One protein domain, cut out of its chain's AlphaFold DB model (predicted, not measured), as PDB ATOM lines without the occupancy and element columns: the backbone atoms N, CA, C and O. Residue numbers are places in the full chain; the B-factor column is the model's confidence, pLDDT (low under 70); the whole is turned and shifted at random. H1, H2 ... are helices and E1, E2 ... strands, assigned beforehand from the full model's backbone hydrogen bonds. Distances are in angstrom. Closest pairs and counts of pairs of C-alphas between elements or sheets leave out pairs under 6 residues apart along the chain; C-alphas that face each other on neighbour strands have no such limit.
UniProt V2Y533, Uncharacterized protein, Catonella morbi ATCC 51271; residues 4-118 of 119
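What this domain is: This is residues 4 to 118 of the 119 residues of an uncharacterized protein of Catonella morbi ATCC 51271 (UniProt V2Y533). A twisted antiparallel sheet of five short strands makes the middle, with H4 packed across one face and small H5 beside H4. On the other side of the sheet H1 and H3 come near it, while H2 sits farther out, at one end of the longest axis. The printed part has 115 residues, with named elements in the order H1 H2 H3 E1 H4 E2 H5 E3 E4 E5; the strand order is E1 E5 E4 E3 E2. The class is mixed, helices and strands, with only 51 residues in named elements, under half. The whole is compact and rounded, with a radius of gyration of the C-alphas of 13.3 A and spans of 39 by 33 by 28 A.

How they stand to each other: H1, residues 4 to 11, only grazes the sheet with residues 7 to 11, and is apart from H2, residues 17 to 23. H2 is not on the sheet, and is close to but not clearly touching H3, residues 33 to 36: the closest C-alphas, of Arg 23 and His 33, are 6.8 A apart. H3 only grazes the sheet with residues 35 to 36. Edge strand E1, residues 45 to 47, is antiparallel to E5, residues 115 to 117, with N 46 and O 116 at 2.9 A. H4, residues 48 to 57, is on one face of the sheet E1 E5 E4 E3 E2, two layers, a helix on one face of a sheet; its height over the sheet is 7.9 A. It lies over E5 and, only just, over E1 with 3 C-alphas; it runs slantwise to the strands, at 44 degrees to E5 on the local plane. Its closest C-alphas to E5 are those of Ala 51 and Phe 116, 4.8 A apart. H4 touches H5, residues 84 to 87, closest at the C-alphas of Arg 52 and Ser 84, 5.5 A. H5 only grazes the sheet. Edge strand E2, residues 64 to 67, is antiparallel to E3, residues 93 to 96, with N 66 and O 94 at 2.8 A; its residues 64 to 65 also pair with residues 76 to 77, antiparallel. E3 and E4, residues 103 to 106, form a hairpin, with N 95 and O 104 at 2.8 A. E4 and E5 form another, with N 105 and O 115 at 2.8 A. E3, E4 and E5 are a meander, each strand the antiparallel neighbour of the one before. Every O i to N i+4 pair is within hydrogen-bond range in H1, H2 and H4; H3 and H5 are too short for such a pair.

Where its parts are: H1 begins at C-alpha 4, (31.253, -27.967, -32.913), and is 10.3 A long; H2 is 9.9 A. H4 is 14.5 A long, from C-alpha 48 at (46.688, -19.313, -47.483). E2 is 10.2 A, E3 9.9 A and E4 10.1 A. E5 ends at C-alpha 117, (45.065, -28.997, -40.491).

The domain as a whole: The C-alphas farthest apart, of Ser 18 and Glu 81, are 39.0 A apart. The printed part has no cut. The link from E2 to H5, residues 68 to 83, is long. The mean pLDDT of the printed part is 95.3, and no printed residue is under 70.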
ATOM      1  N   GLU A   4      30.270 -28.569 -33.814       94.69
ATOM      2  CA  GLU A   4      31.253 -27.967 -32.913       94.69
ATOM      3  C   GLU A   4      31.833 -29.012 -31.952       94.69
ATOM      4  O   GLU A   4      33.047 -29.093 -31.773       94.69
ATOM      5  N   LYS A   5      30.983 -29.869 -31.371       94.44
ATOM      6  CA  LYS A   5      31.437 -30.929 -30.456       94.44
ATOM      7  C   LYS A   5      32.345 -31.948 -31.137       94.44
ATOM      8  O   LYS A   5      33.361 -32.317 -30.554       94.44
ATOM      9  N   GLU A   6      31.989 -32.391 -32.341       95.88
ATOM     10  CA  GLU A   6      32.821 -33.317 -33.120       95.88
ATOM     11  C   GLU A   6      34.152 -32.661 -33.503       95.88
ATOM     12  O   GLU A   6      35.222 -33.237 -33.309       95.88
ATOM     13  N   TRP A   7      34.111 -31.405 -33.948       97.00
ATOM     14  CA  TRP A   7      35.309 -30.645 -34.282       97.00
ATOM     15  C   TRP A   7      36.269 -30.543 -33.092       97.00
ATOM     16  O   TRP A   7      37.460 -30.820 -33.230       97.00
ATOM     17  N   LEU A   8      35.758 -30.221 -31.899       96.69
ATOM     18  CA  LEU A   8      36.574 -30.130 -30.685       96.69
ATOM     19  C   LEU A   8      37.183 -31.483 -30.299       96.69
ATOM     20  O   LEU A   8      38.327 -31.537 -29.846       96.69
ATOM     21  N   LEU A   9      36.428 -32.569 -30.475       96.56
ATOM     22  CA  LEU A   9      36.871 -33.929 -30.176       96.56
ATOM     23  C   LEU A   9      38.009 -34.385 -31.100       96.56
ATOM     24  O   LEU A   9      38.932 -35.063 -30.644       96.56
ATOM     25  N   HIS A  10      37.944 -34.022 -32.378       97.06
ATOM     26  CA  HIS A  10      38.891 -34.494 -33.383       97.06
ATOM     27  C   HIS A  10      40.101 -33.574 -33.559       97.06
ATOM     28  O   HIS A  10      41.218 -34.068 -33.684       97.06
ATOM     29  N   PHE A  11      39.915 -32.254 -33.511       97.38
ATOM     30  CA  PHE A  11      40.961 -31.288 -33.873       97.38
ATOM     31  C   PHE A  11      41.536 -30.502 -32.689       97.38
ATOM     32  O   PHE A  11      42.563 -29.847 -32.845       97.38
ATOM     33  N   ALA A  12      40.912 -30.563 -31.508       96.44
ATOM     34  CA  ALA A  12      41.315 -29.754 -30.352       96.44
ATOM     35  C   ALA A  12      41.396 -30.537 -29.028       96.44
ATOM     36  O   ALA A  12      41.448 -29.935 -27.954       96.44
ATOM     37  N   ASN A  13      41.404 -31.874 -29.065       94.81
ATOM     38  CA  ASN A  13      41.325 -32.703 -27.853       94.81
ATOM     39  C   ASN A  13      42.539 -32.590 -26.916       94.81
ATOM     40  O   ASN A  13      42.418 -32.840 -25.717       94.81
ATOM     41  N   ASN A  14      43.688 -32.184 -27.450       93.50
ATOM     42  CA  ASN A  14      44.937 -31.970 -26.731       93.50
ATOM     43  C   ASN A  14      45.051 -30.549 -26.151       93.50
ATOM     44  O   ASN A  14      46.012 -30.252 -25.443       93.50
ATOM     45  N   ILE A  15      44.074 -29.676 -26.414       95.62
ATOM     46  CA  ILE A  15      44.077 -28.286 -25.957       95.62
ATOM     47  C   ILE A  15      43.273 -28.164 -24.667       95.62
ATOM     48  O   ILE A  15      42.206 -28.752 -24.485       95.62
ATOM     49  N   SER A  16      43.779 -27.346 -23.743       96.06
ATOM     50  CA  SER A  16      43.094 -27.067 -22.484       96.06
ATOM     51  C   SER A  16      41.662 -26.564 -22.707       96.06
ATOM     52  O   SER A  16      41.433 -25.543 -23.361       96.06
ATOM     53  N   LYS A  17      40.690 -27.218 -22.056       95.00
ATOM     54  CA  LYS A  17      39.267 -26.830 -22.101       95.00
ATOM     55  C   LYS A  17      39.031 -25.377 -21.681       95.00
ATOM     56  O   LYS A  17      38.166 -24.711 -22.243       95.00
ATOM     57  N   SER A  18      39.780 -24.871 -20.696       95.50
ATOM     58  CA  SER A  18      39.642 -23.479 -20.245       95.50
ATOM     59  C   SER A  18      40.129 -22.486 -21.301       95.50
ATOM     60  O   SER A  18      39.529 -21.422 -21.460       95.50
ATOM     61  N   LEU A  19      41.166 -22.855 -22.057       95.81
ATOM     62  CA  LEU A  19      41.677 -22.062 -23.167       95.81
ATOM     63  C   LEU A  19      40.686 -22.057 -24.334       95.81
ATOM     64  O   LEU A  19      40.314 -20.977 -24.788       95.81
ATOM     65  N   LEU A  20      40.178 -23.228 -24.735       96.12
ATOM     66  CA  LEU A  20      39.155 -23.355 -25.781       96.12
ATOM     67  C   LEU A  20      37.900 -22.542 -25.447       96.12
ATOM     68  O   LEU A  20      37.424 -21.771 -26.276       96.12
ATOM     69  N   LYS A  21      37.412 -22.615 -24.201       95.06
ATOM     70  CA  LYS A  21      36.260 -21.818 -23.751       95.06
ATOM     71  C   LYS A  21      36.501 -20.314 -23.855       95.06
ATOM     72  O   LYS A  21      35.593 -19.566 -24.196       95.06
ATOM     73  N   LYS A  22      37.711 -19.860 -23.527       95.25
ATOM     74  CA  LYS A  22      38.057 -18.435 -23.552       95.25
ATOM     75  C   LYS A  22      38.288 -17.918 -24.969       95.25
ATOM     76  O   LYS A  22      38.058 -16.737 -25.207       95.25
ATOM     77  N   ARG A  23      38.816 -18.766 -25.858       95.00
ATOM     78  CA  ARG A  23      39.434 -18.310 -27.102       95.00
ATOM     79  C   ARG A  23      38.827 -18.854 -28.396       95.00
ATOM     80  O   ARG A  23      39.085 -18.287 -29.446       95.00
ATOM     81  N   VAL A  24      38.051 -19.929 -28.330       94.75
ATOM     82  CA  VAL A  24      37.561 -20.641 -29.521       94.75
ATOM     83  C   VAL A  24      36.037 -20.722 -29.521       94.75
ATOM     84  O   VAL A  24      35.414 -20.307 -30.485       94.75
ATOM     85  N   VAL A  25      35.427 -21.168 -28.416       94.25
ATOM     86  CA  VAL A  25      33.959 -21.363 -28.323       94.25
ATOM     87  C   VAL A  25      33.241 -20.298 -27.487       94.25
ATOM     88  O   VAL A  25      32.030 -20.344 -27.290       94.25
ATOM     89  N   GLY A  26      33.984 -19.348 -26.916       90.12
ATOM     90  CA  GLY A  26      33.388 -18.224 -26.189       90.12
ATOM     91  C   GLY A  26      32.674 -17.269 -27.148       90.12
ATOM     92  O   GLY A  26      33.097 -17.142 -28.291       90.12
ATOM     93  N   GLY A  27      31.642 -16.562 -26.682       91.00
ATOM     94  CA  GLY A  27      30.892 -15.621 -27.524       91.00
ATOM     95  C   GLY A  27      31.797 -14.613 -28.244       91.00
ATOM     96  O   GLY A  27      32.668 -14.011 -27.617       91.00
ATOM     97  N   GLY A  28      31.588 -14.460 -29.554       89.38
ATOM     98  CA  GLY A  28      32.412 -13.620 -30.432       89.38
ATOM     99  C   GLY A  28      33.707 -14.276 -30.929       89.38
ATOM    100  O   GLY A  28      34.491 -13.607 -31.591       89.38
ATOM    101  N   ASN A  29      33.949 -15.551 -30.607       94.88
ATOM    102  CA  ASN A  29      35.045 -16.337 -31.171       94.88
ATOM    103  C   ASN A  29      34.547 -17.317 -32.235       94.88
ATOM    104  O   ASN A  29      33.356 -17.620 -32.304       94.88
ATOM    105  N   PHE A  30      35.495 -17.855 -32.998       95.38
ATOM    106  CA  PHE A  30      35.250 -18.837 -34.044       95.38
ATOM    107  C   PHE A  30      36.230 -20.006 -33.936       95.38
ATOM    108  O   PHE A  30      37.321 -19.868 -33.377       95.38
ATOM    109  N   LEU A  31      35.878 -21.160 -34.511       96.81
ATOM    110  CA  LEU A  31      36.716 -22.363 -34.439       96.81
ATOM    111  C   LEU A  31      38.118 -22.134 -35.017       96.81
ATOM    112  O   LEU A  31      39.108 -22.597 -34.453       96.81
ATOM    113  N   TRP A  32      38.220 -21.345 -36.089       96.88
ATOM    114  CA  TRP A  32      39.490 -21.010 -36.732       96.88
ATOM    115  C   TRP A  32      40.399 -20.093 -35.887       96.88
ATOM    116  O   TRP A  32      41.582 -19.970 -36.212       96.88
ATOM    117  N   HIS A  33      39.923 -19.533 -34.760       97.38
ATOM    118  CA  HIS A  33      40.782 -18.829 -33.789       97.38
ATOM    119  C   HIS A  33      41.857 -19.724 -33.178       97.38
ATOM    120  O   HIS A  33      42.888 -19.231 -32.721       97.38
ATOM    121  N   ILE A  34      41.661 -21.044 -33.204       97.25
ATOM    122  CA  ILE A  34      42.701 -22.002 -32.829       97.25
ATOM    123  C   ILE A  34      44.002 -21.792 -33.632       97.25
ATOM    124  O   ILE A  34      45.090 -21.979 -33.089       97.25
ATOM    125  N   PHE A  35      43.887 -21.348 -34.889       97.38
ATOM    126  CA  PHE A  35      45.007 -21.106 -35.795       97.38
ATOM    127  C   PHE A  35      45.410 -19.633 -35.809       97.38
ATOM    128  O   PHE A  35      46.581 -19.328 -35.613       97.38
ATOM    129  N   SER A  36      44.462 -18.700 -35.973       96.69
ATOM    130  CA  SER A  36      44.802 -17.268 -36.072       96.69
ATOM    131  C   SER A  36      45.459 -16.720 -34.800       96.69
ATOM    132  O   SER A  36      46.228 -15.762 -34.862       96.69
ATOM    133  N   TRP A  37      45.205 -17.342 -33.644       95.50
ATOM    134  CA  TRP A  37      45.834 -16.988 -32.368       95.50
ATOM    135  C   TRP A  37      46.973 -17.923 -31.951       95.50
ATOM    136  O   TRP A  37      47.414 -17.841 -30.804       95.50
ATOM    137  N   ASN A  38      47.462 -18.776 -32.858       94.75
ATOM    138  CA  ASN A  38      48.556 -19.723 -32.621       94.75
ATOM    139  C   ASN A  38      48.337 -20.581 -31.356       94.75
ATOM    140  O   ASN A  38      49.236 -20.728 -30.529       94.75
ATOM    141  N   ILE A  39      47.114 -21.087 -31.155       96.31
ATOM    142  CA  ILE A  39      46.820 -22.028 -30.060       96.31
ATOM    143  C   ILE A  39      47.349 -23.416 -30.425       96.31
ATOM    144  O   ILE A  39      47.890 -24.116 -29.572       96.31
ATOM    145  N   VAL A  40      47.184 -23.800 -31.690       95.81
ATOM    146  CA  VAL A  40      47.971 -24.860 -32.323       95.81
ATOM    147  C   VAL A  40      49.247 -24.227 -32.876       95.81
ATOM    148  O   VAL A  40      49.194 -23.133 -33.441       95.81
ATOM    149  N   ASP A  41      50.381 -24.907 -32.713       94.19
ATOM    150  CA  ASP A  41      51.668 -24.427 -33.215       94.19
ATOM    151  C   ASP A  41      51.648 -24.273 -34.749       94.19
ATOM    152  O   ASP A  41      51.090 -25.100 -35.475       94.19
ATOM    153  N   ALA A  42      52.272 -23.204 -35.253       93.75
ATOM    154  CA  ALA A  42      52.236 -22.826 -36.669       93.75
ATOM    155  C   ALA A  42      52.889 -23.842 -37.626       93.75
ATOM    156  O   ALA A  42      52.671 -23.770 -38.832       93.75
ATOM    157  N   ASP A  43      53.673 -24.796 -37.117       94.38
ATOM    158  CA  ASP A  43      54.251 -25.905 -37.886       94.38
ATOM    159  C   ASP A  43      53.276 -27.080 -38.084       94.38
ATOM    160  O   ASP A  43      53.565 -28.000 -38.850       94.38
ATOM    161  N   LYS A  44      52.120 -27.068 -37.406       95.75
ATOM    162  CA  LYS A  44      51.119 -28.143 -37.463       95.75
ATOM    163  C   LYS A  44      50.014 -27.911 -38.484       95.75
ATOM    164  O   LYS A  44      49.280 -28.846 -38.794       95.75
ATOM    165  N   TYR A  45      49.880 -26.699 -39.010       97.88
ATOM    166  CA  TYR A  45      48.870 -26.360 -40.007       97.88
ATOM    167  C   TYR A  45      49.480 -25.588 -41.175       97.88
ATOM    168  O   TYR A  45      50.525 -24.955 -41.070       97.88
ATOM    169  N   PHE A  46      48.787 -25.623 -42.306       98.38
ATOM    170  CA  PHE A  46      49.090 -24.790 -43.460       98.38
ATOM    171  C   PHE A  46      48.057 -23.677 -43.563       98.38
ATOM    172  O   PHE A  46      46.921 -23.819 -43.110       98.38
ATOM    173  N   THR A  47      48.439 -22.563 -44.178       98.12
ATOM    174  CA  THR A  47      47.544 -21.422 -44.377       98.12
ATOM    175  C   THR A  47      47.706 -20.816 -45.767       98.12
ATOM    176  O   THR A  47      48.713 -21.068 -46.440       98.12
ATOM    177  N   ARG A  48      46.717 -20.024 -46.197       96.69
ATOM    178  CA  ARG A  48      46.688 -19.313 -47.483       96.69
ATOM    179  C   ARG A  48      46.938 -20.274 -48.651       96.69
ATOM    180  O   ARG A  48      46.356 -21.356 -48.696       96.69
ATOM    181  N   ASP A  49      47.819 -19.915 -49.578       97.94
ATOM    182  CA  ASP A  49      48.073 -20.688 -50.796       97.94
ATOM    183  C   ASP A  49      48.581 -22.110 -50.524       97.94
ATOM    184  O   ASP A  49      48.245 -23.028 -51.269       97.94
ATOM    185  N   ASN A  50      49.312 -22.336 -49.426       98.19
ATOM    186  CA  ASN A  50      49.734 -23.688 -49.048       98.19
ATOM    187  C   ASN A  50      48.542 -24.556 -48.628       98.19
ATOM    188  O   ASN A  50      48.465 -25.719 -49.019       98.19
ATOM    189  N   ALA A  51      47.599 -23.992 -47.864       98.31
ATOM    190  CA  ALA A  51      46.373 -24.699 -47.497       98.31
ATOM    191  C   ALA A  51      45.529 -25.018 -48.735       98.31
ATOM    192  O   ALA A  51      45.051 -26.141 -48.866       98.31
ATOM    193  N   ARG A  52      45.390 -24.053 -49.654       98.44
ATOM    194  CA  ARG A  52      44.639 -24.210 -50.912       98.44
ATOM    195  C   ARG A  52      45.236 -25.305 -51.781       98.44
ATOM    196  O   ARG A  52      44.527 -26.215 -52.182       98.44
ATOM    197  N   LYS A  53      46.555 -25.275 -51.984       98.38
ATOM    198  CA  LYS A  53      47.264 -26.286 -52.769       98.38
ATOM    199  C   LYS A  53      47.059 -27.694 -52.209       98.38
ATOM    200  O   LYS A  53      46.706 -28.601 -52.954       98.38
ATOM    201  N   ILE A  54      47.254 -27.869 -50.899       98.00
ATOM    202  CA  ILE A  54      47.057 -29.170 -50.248       98.00
ATOM    203  C   ILE A  54      45.604 -29.613 -50.383       98.00
ATOM    204  O   ILE A  54      45.352 -30.765 -50.731       98.00
ATOM    205  N   PHE A  55      44.659 -28.708 -50.123       97.88
ATOM    206  CA  PHE A  55      43.245 -28.996 -50.285       97.88
ATOM    207  C   PHE A  55      42.961 -29.477 -51.704       97.88
ATOM    208  O   PHE A  55      42.446 -30.575 -51.850       97.88
ATOM    209  N   ASP A  56      43.372 -28.750 -52.737       97.56
ATOM    210  CA  ASP A  56      43.079 -29.068 -54.138       97.56
ATOM    211  C   ASP A  56      43.654 -30.421 -54.577       97.56
ATOM    212  O   ASP A  56      42.957 -31.189 -55.242       97.56
ATOM    213  N   GLU A  57      44.855 -30.775 -54.117       96.12
ATOM    214  CA  GLU A  57      45.547 -32.025 -54.468       96.12
ATOM    215  C   GLU A  57      45.049 -33.268 -53.693       96.12
ATOM    216  O   GLU A  57      45.324 -34.398 -54.103       96.12
ATOM    217  N   LEU A  58      44.312 -33.102 -52.586       94.44
ATOM    218  CA  LEU A  58      43.827 -34.222 -51.767       94.44
ATOM    219  C   LEU A  58      42.724 -35.046 -52.440       94.44
ATOM    220  O   LEU A  58      41.810 -34.502 -53.068       94.44
ATOM    221  N   ASP A  59      42.721 -36.355 -52.168       92.25
ATOM    222  CA  ASP A  59      41.523 -37.180 -52.331       92.25
ATOM    223  C   ASP A  59      40.491 -36.798 -51.260       92.25
ATOM    224  O   ASP A  59      40.694 -36.994 -50.060       92.25
ATOM    225  N   LYS A  60      39.377 -36.223 -51.714       94.19
ATOM    226  CA  LYS A  60      38.272 -35.741 -50.874       94.19
ATOM    227  C   LYS A  60      37.100 -36.725 -50.851       94.19
ATOM    228  O   LYS A  60      35.981 -36.347 -50.512       94.19
ATOM    229  N   SER A  61      37.315 -37.977 -51.253       93.94
ATOM    230  CA  SER A  61      36.258 -38.987 -51.315       93.94
ATOM    231  C   SER A  61      35.567 -39.162 -49.959       93.94
ATOM    232  O   SER A  61      36.189 -39.487 -48.953       93.94
ATOM    233  N   GLY A  62      34.254 -38.922 -49.933       95.12
ATOM    234  CA  GLY A  62      33.445 -39.002 -48.714       95.12
ATOM    235  C   GLY A  62      33.607 -37.824 -47.747       95.12
ATOM    236  O   GLY A  62      32.952 -37.828 -46.702       95.12
ATOM    237  N   ALA A  63      34.434 -36.825 -48.080       97.38
ATOM    238  CA  ALA A  63      34.536 -35.590 -47.314       97.38
ATOM    239  C   ALA A  63      33.182 -34.878 -47.249       97.38
ATOM    240  O   ALA A  63      32.306 -35.051 -48.102       97.38
ATOM    241  N   LYS A  64      33.007 -34.080 -46.203       97.38
ATOM    242  CA  LYS A  64      31.783 -33.334 -45.938       97.38
ATOM    243  C   LYS A  64      32.123 -31.887 -45.658       97.38
ATOM    244  O   LYS A  64      33.215 -31.600 -45.183       97.38
ATOM    245  N   TYR A  65      31.186 -30.990 -45.908       97.25
ATOM    246  CA  TYR A  65      31.323 -29.593 -45.538       97.25
ATOM    247  C   TYR A  65      30.210 -29.139 -44.601       97.25
ATOM    248  O   TYR A  65      29.120 -29.714 -44.577       97.25
ATOM    249  N   PHE A  66      30.513 -28.107 -43.828       96.88
ATOM    250  CA  PHE A  66      29.607 -27.409 -42.937       96.88
ATOM    251  C   PHE A  66      29.724 -25.913 -43.227       96.88
ATOM    252  O   PHE A  66      30.786 -25.328 -43.019       96.88
ATOM    253  N   ASP A  67      28.653 -25.322 -43.749       94.94
ATOM    254  CA  ASP A  67      28.533 -23.879 -43.958       94.94
ATOM    255  C   ASP A  67      27.840 -23.272 -42.734       94.94
ATOM    256  O   ASP A  67      26.724 -23.662 -42.382       94.94
ATOM    257  N   LEU A  68      28.539 -22.359 -42.055       89.50
ATOM    258  CA  LEU A  68      28.075 -21.771 -40.802       89.50
ATOM    259  C   LEU A  68      26.896 -20.808 -41.010       89.50
ATOM    260  O   LEU A  68      26.106 -20.608 -40.087       89.50
ATOM    261  N   TRP A  69      26.772 -20.221 -42.201       90.38
ATOM    262  CA  TRP A  69      25.822 -19.143 -42.490       90.38
ATOM    263  C   TRP A  69      24.521 -19.627 -43.137       90.38
ATOM    264  O   TRP A  69      23.630 -18.828 -43.434       90.38
ATOM    265  N   GLU A  70      24.361 -20.936 -43.320       91.94
ATOM    266  CA  GLU A  70      23.094 -21.501 -43.767       91.94
ATOM    267  C   GLU A  70      21.989 -21.343 -42.719       91.94
ATOM    268  O   GLU A  70      22.217 -21.418 -41.514       91.94
ATOM    269  N   THR A  71      20.738 -21.216 -43.175       90.69
ATOM    270  CA  THR A  71      19.569 -21.126 -42.281       90.69
ATOM    271  C   THR A  71      19.442 -22.337 -41.351       90.69
ATOM    272  O   THR A  71      18.998 -22.197 -40.217       90.69
ATOM    273  N   ASN A  72      19.813 -23.526 -41.835       90.19
ATOM    274  CA  ASN A  72      19.801 -24.778 -41.078       90.19
ATOM    275  C   ASN A  72      21.116 -25.528 -41.339       90.19
ATOM    276  O   ASN A  72      21.148 -26.428 -42.188       90.19
ATOM    277  N   PRO A  73      22.204 -25.142 -40.658       91.00
ATOM    278  CA  PRO A  73      23.530 -25.637 -40.978       91.00
ATOM    279  C   PRO A  73      23.650 -27.113 -40.594       91.00
ATOM    280  O   PRO A  73      23.198 -27.568 -39.538       91.00
ATOM    281  N   SER A  74      24.226 -27.898 -41.496       93.94
ATOM    282  CA  SER A  74      24.387 -29.343 -41.340       93.94
ATOM    283  C   SER A  74      25.558 -29.841 -42.178       93.94
ATOM    284  O   SER A  74      25.995 -29.174 -43.111       93.94
ATOM    285  N   LEU A  75      26.079 -31.023 -41.839       95.31
ATOM    286  CA  LEU A  75      27.123 -31.654 -42.641       95.31
ATOM    287  C   LEU A  75      26.538 -32.187 -43.949       95.31
ATOM    288  O   LEU A  75      25.674 -33.066 -43.936       95.31
ATOM    289  N   LYS A  76      27.067 -31.695 -45.064       95.25
ATOM    290  CA  LYS A  76      26.680 -32.080 -46.424       95.25
ATOM    291  C   LYS A  76      27.838 -32.775 -47.116       95.25
ATOM    292  O   LYS A  76      28.991 -32.505 -46.802       95.25
ATOM    293  N   LEU A  77      27.543 -33.699 -48.026       96.62
ATOM    294  CA  LEU A  77      28.584 -34.367 -48.807       96.62
ATOM    295  C   LEU A  77      29.300 -33.332 -49.682       96.62
ATOM    296  O   LEU A  77      28.642 -32.527 -50.335       96.62
ATOM    297  N   LEU A  78      30.631 -33.361 -49.689       95.50
ATOM    298  CA  LEU A  78      31.423 -32.537 -50.587       95.50
ATOM    299  C   LEU A  78      31.369 -33.134 -51.996       95.50
ATOM    300  O   LEU A  78      31.694 -34.307 -52.199       95.50
ATOM    301  N   GLU A  79      30.968 -32.329 -52.972       92.00
ATOM    302  CA  GLU A  79      31.004 -32.741 -54.370       92.00
ATOM    303  C   GLU A  79      32.449 -32.763 -54.882       92.00
ATOM    304  O   GLU A  79      33.284 -31.951 -54.484       92.00
ATOM    305  N   LYS A  80      32.759 -33.700 -55.787       77.06
ATOM    306  CA  LYS A  80      34.134 -33.919 -56.274       77.06
ATOM    307  C   LYS A  80      34.761 -32.691 -56.936       77.06
ATOM    308  O   LYS A  80      35.982 -32.583 -56.955       77.06
ATOM    309  N   GLU A  81      33.942 -31.798 -57.482       81.50
ATOM    310  CA  GLU A  81      34.386 -30.602 -58.206       81.50
ATOM    311  C   GLU A  81      34.637 -29.394 -57.284       81.50
ATOM    312  O   GLU A  81      35.047 -28.336 -57.757       81.50
ATOM    313  N   MET A  82      34.407 -29.525 -55.971       91.62
ATOM    314  CA  MET A  82      34.594 -28.435 -55.010       91.62
ATOM    315  C   MET A  82      36.070 -28.293 -54.609       91.62
ATOM    316  O   MET A  82      36.511 -28.822 -53.585       91.62
ATOM    317  N   ASP A  83      36.829 -27.573 -55.434       96.06
ATOM    318  CA  ASP A  83      38.188 -27.104 -55.143       96.06
ATOM    319  C   ASP A  83      38.191 -25.821 -54.287       96.06
ATOM    320  O   ASP A  83      37.146 -25.255 -53.954       96.06
ATOM    321  N   SER A  84      39.376 -25.348 -53.904       97.00
ATOM    322  CA  SER A  84      39.564 -24.158 -53.073       97.00
ATOM    323  C   SER A  84      38.893 -22.923 -53.677       97.00
ATOM    324  O   SER A  84      38.273 -22.147 -52.954       97.00
ATOM    325  N   LYS A  85      38.923 -22.782 -55.007       96.88
ATOM    326  CA  LYS A  85      38.288 -21.678 -55.734       96.88
ATOM    327  C   LYS A  85      36.763 -21.745 -55.676       96.88
ATOM    328  O   LYS A  85      36.102 -20.708 -55.617       96.88
ATOM    329  N   TYR A  86      36.178 -22.939 -55.723       96.25
ATOM    330  CA  TYR A  86      34.747 -23.105 -55.498       96.25
ATOM    331  C   TYR A  86      34.379 -22.755 -54.053       96.25
ATOM    332  O   TYR A  86      33.377 -22.076 -53.824       96.25
ATOM    333  N   ILE A  87      35.202 -23.186 -53.095       96.12
ATOM    334  CA  ILE A  87      35.018 -22.926 -51.665       96.12
ATOM    335  C   ILE A  87      35.086 -21.424 -51.325       96.12
ATOM    336  O   ILE A  87      34.383 -20.977 -50.423       96.12
ATOM    337  N   ASP A  88      35.825 -20.614 -52.086       95.31
ATOM    338  CA  ASP A  88      35.883 -19.155 -51.886       95.31
ATOM    339  C   ASP A  88      34.540 -18.434 -52.094       95.31
ATOM    340  O   ASP A  88      34.391 -17.281 -51.696       95.31
ATOM    341  N   LYS A  89      33.548 -19.089 -52.711       94.44
ATOM    342  CA  LYS A  89      32.200 -18.526 -52.896       94.44
ATOM    343  C   LYS A  89      31.384 -18.461 -51.600       94.44
ATOM    344  O   LYS A  89      30.337 -17.823 -51.593       94.44
ATOM    345  N   PHE A  90      31.817 -19.162 -50.557       94.81
ATOM    346  CA  PHE A  90      31.162 -19.193 -49.251       94.81
ATOM    347  C   PHE A  90      31.781 -18.152 -48.325       94.81
ATOM    348  O   PHE A  90      32.979 -17.898 -48.415       94.81
ATOM    349  N   ASP A  91      31.012 -17.603 -47.383       94.50
ATOM    350  CA  ASP A  91      31.540 -16.666 -46.382       94.50
ATOM    351  C   ASP A  91      32.395 -17.390 -45.335       94.50
ATOM    352  O   ASP A  91      33.545 -17.027 -45.122       94.50
ATOM    353  N   GLU A  92      31.896 -18.469 -44.733       95.88
ATOM    354  CA  GLU A  92      32.666 -19.328 -43.832       95.88
ATOM    355  C   GLU A  92      32.221 -20.775 -43.978       95.88
ATOM    356  O   GLU A  92      31.042 -21.095 -43.835       95.88
ATOM    357  N   ILE A  93      33.176 -21.656 -44.248       97.00
ATOM    358  CA  ILE A  93      32.889 -23.055 -44.534       97.00
ATOM    359  C   ILE A  93      34.035 -23.942 -44.075       97.00
ATOM    360  O   ILE A  93      35.220 -23.641 -44.260       97.00
ATOM    361  N   TYR A  94      33.658 -25.066 -43.482       97.94
ATOM    362  CA  TYR A  94      34.575 -26.062 -42.957       97.94
ATOM    363  C   TYR A  94      34.387 -27.369 -43.703       97.94
ATOM    364  O   TYR A  94      33.308 -27.951 -43.672       97.94
ATOM    365  N   VAL A  95      35.439 -27.845 -44.353       98.00
ATOM    366  CA  VAL A  95      35.455 -29.122 -45.061       98.00
ATOM    367  C   VAL A  95      36.254 -30.117 -44.238       98.00
ATOM    368  O   VAL A  95      37.434 -29.903 -43.984       98.00
ATOM    369  N   VAL A  96      35.621 -31.207 -43.828       97.81
ATOM    370  CA  VAL A  96      36.220 -32.280 -43.031       97.81
ATOM    371  C   VAL A  96      36.279 -33.566 -43.839       97.81
ATOM    372  O   VAL A  96      35.381 -33.869 -44.631       97.81
ATOM    373  N   SER A  97      37.322 -34.358 -43.622       97.25
ATOM    374  CA  SER A  97      37.381 -35.712 -44.169       97.25
ATOM    375  C   SER A  97      36.278 -36.600 -43.580       97.25
ATOM    376  O   SER A  97      35.738 -36.328 -42.507       97.25
ATOM    377  N   PHE A  98      35.949 -37.698 -44.267       94.62
ATOM    378  CA  PHE A  98      34.952 -38.663 -43.782       94.62
ATOM    379  C   PHE A  98      35.268 -39.197 -42.372       94.62
ATOM    380  O   PHE A  98      34.364 -39.420 -41.569       94.62
ATOM    381  N   ASP A  99      36.555 -39.403 -42.100       95.75
ATOM    382  CA  ASP A  99      37.112 -39.987 -40.882       95.75
ATOM    383  C   ASP A  99      37.662 -38.944 -39.895       95.75
ATOM    384  O   ASP A  99      38.300 -39.318 -38.914       95.75
ATOM    385  N   TRP A 100      37.432 -37.650 -40.148       96.50
ATOM    386  CA  TRP A 100      37.936 -36.532 -39.341       96.50
ATOM    387  C   TRP A 100      39.472 -36.457 -39.205       96.50
ATOM    388  O   TRP A 100      39.988 -35.787 -38.314       96.50
ATOM    389  N   SER A 101      40.223 -37.109 -40.096       96.94
ATOM    390  CA  SER A 101      41.689 -37.039 -40.166       96.94
ATOM    391  C   SER A 101      42.233 -35.701 -40.671       96.94
ATOM    392  O   SER A 101      43.406 -35.404 -40.463       96.94
ATOM    393  N   TRP A 102      41.434 -34.877 -41.349       97.94
ATOM    394  CA  TRP A 102      41.848 -33.532 -41.749       97.94
ATOM    395  C   TRP A 102      40.672 -32.567 -41.837       97.94
ATOM    396  O   TRP A 102      39.516 -32.972 -42.000       97.94
ATOM    397  N   ILE A 103      40.997 -31.276 -41.768       98.31
ATOM    398  CA  ILE A 103      40.056 -30.185 -41.989       98.31
ATOM    399  C   ILE A 103      40.668 -29.077 -42.844       98.31
ATOM    400  O   ILE A 103      41.840 -28.730 -42.698       98.31
ATOM    401  N   TYR A 104      39.846 -28.509 -43.718       98.50
ATOM    402  CA  TYR A 104      40.092 -27.267 -44.434       98.50
ATOM    403  C   TYR A 104      39.057 -26.223 -44.004       98.50
ATOM    404  O   TYR A 104      37.862 -26.508 -43.994       98.50
ATOM    405  N   MET A 105      39.494 -25.026 -43.622       98.00
ATOM    406  CA  MET A 105      38.623 -23.975 -43.087       98.00
ATOM    407  C   MET A 105      38.834 -22.678 -43.853       98.00
ATOM    408  O   MET A 105      39.900 -22.071 -43.745       98.00
ATOM    409  N   LYS A 106      37.811 -22.235 -44.585       97.62
ATOM    410  CA  LYS A 106      37.746 -20.883 -45.146       97.62
ATOM    411  C   LYS A 106      36.984 -19.997 -44.167       97.62
ATOM    412  O   LYS A 106      35.902 -20.376 -43.727       97.62
ATOM    413  N   THR A 107      37.559 -18.854 -43.813       97.19
ATOM    414  CA  THR A 107      37.015 -17.922 -42.814       97.19
ATOM    415  C   THR A 107      36.249 -16.783 -43.477       97.19
ATOM    416  O   THR A 107      36.475 -16.486 -44.652       97.19
ATOM    417  N   HIS A 108      35.374 -16.121 -42.719       95.69
ATOM    418  CA  HIS A 108      34.692 -14.904 -43.186       95.69
ATOM    419  C   HIS A 108      35.572 -13.647 -43.142       95.69
ATOM    420  O   HIS A 108      35.195 -12.621 -43.696       95.69
ATOM    421  N   GLU A 109      36.738 -13.711 -42.499       94.19
ATOM    422  CA  GLU A 109      37.721 -12.626 -42.496       94.19
ATOM    423  C   GLU A 109      38.777 -12.850 -43.584       94.19
ATOM    424  O   GLU A 109      39.469 -13.867 -43.558       94.19
ATOM    425  N   ASP A 110      38.936 -11.887 -44.497       88.50
ATOM    426  CA  ASP A 110      39.851 -11.973 -45.652       88.50
ATOM    427  C   ASP A 110      41.336 -12.074 -45.255       88.50
ATOM    428  O   ASP A 110      42.160 -12.664 -45.963       88.50
ATOM    429  N   ASP A 111      41.694 -11.510 -44.100       92.31
ATOM    430  CA  ASP A 111      43.061 -11.541 -43.580       92.31
ATOM    431  C   ASP A 111      43.403 -12.862 -42.874       92.31
ATOM    432  O   ASP A 111      44.578 -13.117 -42.585       92.31
ATOM    433  N   CYS A 112      42.413 -13.729 -42.644       95.56
ATOM    434  CA  CYS A 112      42.557 -15.010 -41.968       95.56
ATOM    435  C   CYS A 112      42.438 -16.175 -42.960       95.56
ATOM    436  O   CYS A 112      41.608 -16.186 -43.862       95.56
ATOM    437  N   GLY A 113      43.270 -17.201 -42.772       95.56
ATOM    438  CA  GLY A 113      43.137 -18.452 -43.513       95.56
ATOM    439  C   GLY A 113      43.282 -18.326 -45.047       95.56
ATOM    440  O   GLY A 113      44.013 -17.464 -45.537       95.56
ATOM    441  N   PRO A 114      42.661 -19.245 -45.811       98.12
ATOM    442  CA  PRO A 114      42.108 -20.507 -45.318       98.12
ATOM    443  C   PRO A 114      43.172 -21.330 -44.580       98.12
ATOM    444  O   PRO A 114      44.373 -21.111 -44.756       98.12
ATOM    445  N   TYR A 115      42.744 -22.257 -43.729       98.56
ATOM    446  CA  TYR A 115      43.623 -23.143 -42.966       98.56
ATOM    447  C   TYR A 115      43.441 -24.588 -43.408       98.56
ATOM    448  O   TYR A 115      42.324 -25.008 -43.692       98.56
ATOM    449  N   PHE A 116      44.526 -25.356 -43.424       98.56
ATOM    450  CA  PHE A 116      44.491 -26.806 -43.568       98.56
ATOM    451  C   PHE A 116      45.207 -27.443 -42.382       98.56
ATOM    452  O   PHE A 116      46.355 -27.098 -42.099       98.56
ATOM    453  N   TYR A 117      44.549 -28.380 -41.707       98.31
ATOM    454  CA  TYR A 117      45.065 -28.997 -40.491       98.31
ATOM    455  C   TYR A 117      44.841 -30.509 -40.470       98.31
ATOM    456  O   TYR A 117      43.791 -31.008 -40.881       98.31
ATOM    457  N   ARG A 118      45.850 -31.224 -39.967       95.31
ATOM    458  CA  ARG A 118      45.853 -32.664 -39.712       95.31
ATOM    459  C   ARG A 118      46.513 -32.888 -38.338       95.31
ATOM    460  O   ARG A 118      47.732 -32.718 -38.264       95.31
TER     461      ARG A 118